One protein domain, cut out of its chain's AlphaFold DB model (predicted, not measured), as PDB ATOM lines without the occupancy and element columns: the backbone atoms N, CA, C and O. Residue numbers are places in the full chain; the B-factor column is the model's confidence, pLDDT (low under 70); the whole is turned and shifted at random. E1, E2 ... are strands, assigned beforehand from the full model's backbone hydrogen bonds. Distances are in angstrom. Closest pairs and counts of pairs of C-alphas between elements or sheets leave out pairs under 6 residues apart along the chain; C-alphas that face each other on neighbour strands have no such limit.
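What this domain is: This is residues 160 to 199 of the 651 residues of an uncharacterized protein of bacterium D16-50 (UniProt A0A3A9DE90). Here is little regular structure: a short hairpin of E1 and E2 makes the middle, E2 runs on into E3 toward one end, and a long loop, residues 173 to 189, makes the other end. The printed part has 40 residues, 12 of them in three named strands, E1, E2, E3 in that order, with no named helix; the class is all strand. The whole is loose, with a radius of gyration of the C-alphas of 12.7 A, and elongated, spanning 36 by 22 by 14 A.

How they stand to each other: Look past residues 160 to 169 to E1, residues 170 to 172, which forms an antiparallel hairpin with E2, residues 190 to 192, at 142 degrees. There N 171 and O 191 are within hydrogen-bond range at 2.9 A. E2 runs on into E3, residues 194 to 199, at 19 degrees; E3 pairs with no named strand and is apart from E1.

Where its parts are: Find C-alpha 170 at (33.159, -38.516, 37.852), where E1 begins; E1 and E2 each measure 7.1 A. E3 runs 15.4 A to C-alpha 199 at (31.302, -26.342, 17.233).

The domain as a whole: The C-alphas of Asp 185 and Arg 199, the two farthest apart, are 39.4 A apart. The link E1 to E2 is long. The printed part has no cut, and no printed residue is under 70 in pLDDT.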
ATOM      1  N   ASP A 160      32.008 -34.974  27.575       90.50
ATOM      2  CA  ASP A 160      32.548 -35.623  28.762       90.50
ATOM      3  C   ASP A 160      34.020 -35.246  28.951       90.50
ATOM      4  O   ASP A 160      34.835 -35.284  28.025       90.50
ATOM      5  N   THR A 161      34.373 -34.890  30.180       91.75
ATOM      6  CA  THR A 161      35.762 -34.654  30.566       91.75
ATOM      7  C   THR A 161      36.426 -36.000  30.800       91.75
ATOM      8  O   THR A 161      35.952 -36.791  31.615       91.75
ATOM      9  N   LEU A 162      37.526 -36.260  30.098       92.69
ATOM     10  CA  LEU A 162      38.254 -37.523  30.187       92.69
ATOM     11  C   LEU A 162      39.553 -37.364  30.989       92.69
ATOM     12  O   LEU A 162      40.233 -36.340  30.891       92.69
ATOM     13  N   ASP A 163      39.903 -38.382  31.775       92.00
ATOM     14  CA  ASP A 163      41.191 -38.481  32.463       92.00
ATOM     15  C   ASP A 163      42.345 -38.817  31.492       92.00
ATOM     16  O   ASP A 163      42.154 -39.025  30.292       92.00
ATOM     17  N   GLU A 164      43.577 -38.898  32.006       93.25
ATOM     18  CA  GLU A 164      44.771 -39.228  31.208       93.25
ATOM     19  C   GLU A 164      44.726 -40.615  30.533       93.25
ATOM     20  O   GLU A 164      45.507 -40.881  29.617       93.25
ATOM     21  N   ASN A 165      43.812 -41.488  30.964       90.81
ATOM     22  CA  ASN A 165      43.592 -42.824  30.418       90.81
ATOM     23  C   ASN A 165      42.364 -42.886  29.490       90.81
ATOM     24  O   ASN A 165      42.071 -43.957  28.954       90.81
ATOM     25  N   GLY A 166      41.665 -41.766  29.281       86.12
ATOM     26  CA  GLY A 166      40.465 -41.680  28.453       86.12
ATOM     27  C   GLY A 166      39.172 -42.112  29.151       86.12
ATOM     28  O   GLY A 166      38.181 -42.341  28.460       86.12
ATOM     29  N   ASN A 167      39.153 -42.245  30.481       89.50
ATOM     30  CA  ASN A 167      37.931 -42.568  31.224       89.50
ATOM     31  C   ASN A 167      37.174 -41.290  31.612       89.50
ATOM     32  O   ASN A 167      37.825 -40.303  31.963       89.50
ATOM     33  N   PRO A 168      35.827 -41.299  31.627       91.94
ATOM     34  CA  PRO A 168      35.042 -40.177  32.132       91.94
ATOM     35  C   PRO A 168      35.412 -39.831  33.575       91.94
ATOM     36  O   PRO A 168      35.453 -40.696  34.453       91.94
ATOM     37  N   VAL A 169      35.676 -38.552  33.822       94.19
ATOM     38  CA  VAL A 169      35.863 -38.018  35.170       94.19
ATOM     39  C   VAL A 169      34.496 -37.958  35.848       94.19
ATOM     40  O   VAL A 169      33.550 -37.426  35.275       94.19
ATOM     41  N   MET A 170      34.396 -38.491  37.065       93.31
ATOM     42  CA  MET A 170      33.159 -38.516  37.852       93.31
ATOM     43  C   MET A 170      33.239 -37.533  39.023       93.31
ATOM     44  O   MET A 170      34.301 -37.388  39.636       93.31
ATOM     45  N   GLU A 171      32.116 -36.917  39.376       93.38
ATOM     46  CA  GLU A 171      31.956 -36.091  40.576       93.38
ATOM     47  C   GLU A 171      30.684 -36.456  41.348       93.38
ATOM     48  O   GLU A 171      29.739 -37.009  40.784       93.38
ATOM     49  N   ASP A 172      30.662 -36.154  42.647       94.31
ATOM     50  CA  ASP A 172      29.479 -36.359  43.482       94.31
ATOM     51  C   ASP A 172      28.397 -35.336  43.107       94.31
ATOM     52  O   ASP A 172      28.658 -34.134  43.029       94.31
ATOM     53  N   VAL A 173      27.165 -35.803  42.913       88.94
ATOM     54  CA  VAL A 173      26.002 -34.932  42.726       88.94
ATOM     55  C   VAL A 173      25.716 -34.253  44.056       88.94
ATOM     56  O   VAL A 173      25.503 -34.932  45.061       88.94
ATOM     57  N   LEU A 174      25.699 -32.924  44.072       89.38
ATOM     58  CA  LEU A 174      25.457 -32.137  45.278       89.38
ATOM     59  C   LEU A 174      24.039 -31.556  45.287       89.38
ATOM     60  O   LEU A 174      23.492 -31.206  44.240       89.38
ATOM     61  N   ASP A 175      23.440 -31.456  46.472       83.88
ATOM     62  CA  ASP A 175      22.228 -30.676  46.698       83.88
ATOM     63  C   ASP A 175      22.537 -29.167  46.683       83.88
ATOM     64  O   ASP A 175      23.685 -28.735  46.530       83.88
ATOM     65  N   LYS A 176      21.497 -28.338  46.822       77.00
ATOM     66  CA  LYS A 176      21.631 -26.872  46.782       77.00
ATOM     67  C   LYS A 176      22.480 -26.325  47.935       77.00
ATOM     68  O   LYS A 176      23.016 -25.223  47.836       77.00
ATOM     69  N   GLU A 177      22.626 -27.093  49.007       84.12
ATOM     70  CA  GLU A 177      23.424 -26.790  50.188       84.12
ATOM     71  C   GLU A 177      24.863 -27.336  50.083       84.12
ATOM     72  O   GLU A 177      25.670 -27.131  50.996       84.12
ATOM     73  N   GLY A 178      25.207 -27.988  48.967       86.88
ATOM     74  CA  GLY A 178      26.532 -28.538  48.691       86.88
ATOM     75  C   GLY A 178      26.797 -29.902  49.336       86.88
ATOM     76  O   GLY A 178      27.957 -30.309  49.426       86.88
ATOM     77  N   ASN A 179      25.767 -30.609  49.807       91.06
ATOM     78  CA  ASN A 179      25.909 -31.952  50.367       91.06
ATOM     79  C   ASN A 179      25.698 -33.025  49.293       91.06
ATOM     80  O   ASN A 179      24.848 -32.860  48.424       91.06
ATOM     81  N   PRO A 180      26.401 -34.167  49.371       93.56
ATOM     82  CA  PRO A 180      26.193 -35.261  48.432       93.56
ATOM     83  C   PRO A 180      24.762 -35.810  48.470       93.56
ATOM     84  O   PRO A 180      24.279 -36.260  49.516       93.56
ATOM     85  N   VAL A 181      24.111 -35.827  47.310       92.44
ATOM     86  CA  VAL A 181      22.802 -36.444  47.095       92.44
ATOM     87  C   VAL A 181      22.957 -37.955  47.158       92.44
ATOM     88  O   VAL A 181      23.891 -38.519  46.587       92.44
ATOM     89  N   LYS A 182      22.023 -38.623  47.835       91.06
ATOM     90  CA  LYS A 182      21.997 -40.082  47.927       91.06
ATOM     91  C   LYS A 182      20.906 -40.691  47.054       91.06
ATOM     92  O   LYS A 182      19.871 -40.066  46.834       91.06
ATOM     93  N   ASP A 183      21.159 -41.884  46.530       85.31
ATOM     94  CA  ASP A 183      20.140 -42.730  45.911       85.31
ATOM     95  C   ASP A 183      19.278 -43.444  46.966       85.31
ATOM     96  O   ASP A 183      19.497 -43.302  48.174       85.31
ATOM     97  N   ASP A 184      18.281 -44.198  46.502       85.25
ATOM     98  CA  ASP A 184      17.325 -44.910  47.361       85.25
ATOM     99  C   ASP A 184      17.994 -46.013  48.205       85.25
ATOM    100  O   ASP A 184      17.476 -46.399  49.255       85.25
ATOM    101  N   ASP A 185      19.182 -46.463  47.794       87.25
ATOM    102  CA  ASP A 185      20.022 -47.422  48.513       87.25
ATOM    103  C   ASP A 185      20.986 -46.736  49.507       87.25
ATOM    104  O   ASP A 185      21.704 -47.398  50.265       87.25
ATOM    105  N   GLY A 186      20.992 -45.400  49.550       87.50
ATOM    106  CA  GLY A 186      21.813 -44.585  50.441       87.50
ATOM    107  C   GLY A 186      23.245 -44.335  49.955       87.50
ATOM    108  O   GLY A 186      24.051 -43.804  50.736       87.50
ATOM    109  N   ASN A 187      23.578 -44.681  48.710       92.00
ATOM    110  CA  ASN A 187      24.873 -44.392  48.092       92.00
ATOM    111  C   ASN A 187      24.903 -42.966  47.546       92.00
ATOM    112  O   ASN A 187      23.882 -42.433  47.127       92.00
ATOM    113  N   VAL A 188      26.083 -42.344  47.527       92.00
ATOM    114  CA  VAL A 188      26.258 -41.024  46.908       92.00
ATOM    115  C   VAL A 188      26.072 -41.146  45.398       92.00
ATOM    116  O   VAL A 188      26.752 -41.946  44.754       92.00
ATOM    117  N   LYS A 189      25.162 -40.346  44.839       92.50
ATOM    118  CA  LYS A 189      24.985 -40.233  43.391       92.50
ATOM    119  C   LYS A 189      26.217 -39.568  42.790       92.50
ATOM    120  O   LYS A 189      26.667 -38.545  43.295       92.50
ATOM    121  N   GLN A 190      26.724 -40.126  41.696       91.31
ATOM    122  CA  GLN A 190      27.810 -39.538  40.918       91.31
ATOM    123  C   GLN A 190      27.345 -39.207  39.504       91.31
ATOM    124  O   GLN A 190      26.486 -39.898  38.955       91.31
ATOM    125  N   GLN A 191      27.932 -38.169  38.920       88.44
ATOM    126  CA  GLN A 191      27.700 -37.748  37.543       88.44
ATOM    127  C   GLN A 191      29.020 -37.574  36.795       88.44
ATOM    128  O   GLN A 191      30.066 -37.347  37.404       88.44
ATOM    129  N   VAL A 192      28.968 -37.686  35.469       88.81
ATOM    130  CA  VAL A 192      30.114 -37.396  34.605       88.81
ATOM    131  C   VAL A 192      30.350 -35.886  34.585       88.81
ATOM    132  O   VAL A 192      29.422 -35.111  34.356       88.81
ATOM    133  N   VAL A 193      31.596 -35.470  34.793       91.38
ATOM    134  CA  VAL A 193      32.015 -34.074  34.655       91.38
ATOM    135  C   VAL A 193      32.021 -33.714  33.176       91.38
ATOM    136  O   VAL A 193      32.772 -34.295  32.392       91.38
ATOM    137  N   GLN A 194      31.236 -32.715  32.789       89.75
ATOM    138  CA  GLN A 194      31.169 -32.225  31.413       89.75
ATOM    139  C   GLN A 194      31.717 -30.803  31.297       89.75
ATOM    140  O   GLN A 194      31.615 -30.009  32.231       89.75
ATOM    141  N   HIS A 195      32.270 -30.469  30.134       89.81
ATOM    142  CA  HIS A 195      32.618 -29.095  29.769       89.81
ATOM    143  C   HIS A 195      31.981 -28.717  28.428       89.81
ATOM    144  O   HIS A 195      31.583 -29.583  27.650       89.81
ATOM    145  N   GLU A 196      31.834 -27.417  28.174       91.56
ATOM    146  CA  GLU A 196      31.304 -26.921  26.904       91.56
ATOM    147  C   GLU A 196      32.423 -26.760  25.874       91.56
ATOM    148  O   GLU A 196      33.449 -26.135  26.149       91.56
ATOM    149  N   GLU A 197      32.181 -27.254  24.667       91.31
ATOM    150  CA  GLU A 197      32.995 -26.976  23.489       91.31
ATOM    151  C   GLU A 197      32.167 -26.250  22.428       91.31
ATOM    152  O   GLU A 197      30.998 -26.569  22.200       91.31
ATOM    153  N   GLU A 198      32.783 -25.287  21.742       93.69
ATOM    154  CA  GLU A 198      32.188 -24.665  20.559       93.69
ATOM    155  C   GLU A 198      32.388 -25.552  19.325       93.69
ATOM    156  O   GLU A 198      33.449 -26.148  19.095       93.69
ATOM    157  N   ARG A 199      31.340 -25.636  18.511       91.81
ATOM    158  CA  ARG A 199      31.302 -26.342  17.233       91.81
ATOM    159  C   ARG A 199      30.765 -25.402  16.177       91.81
ATOM    160  O   ARG A 199      29.823 -24.665  16.432       91.81
TER     161      ARG A 199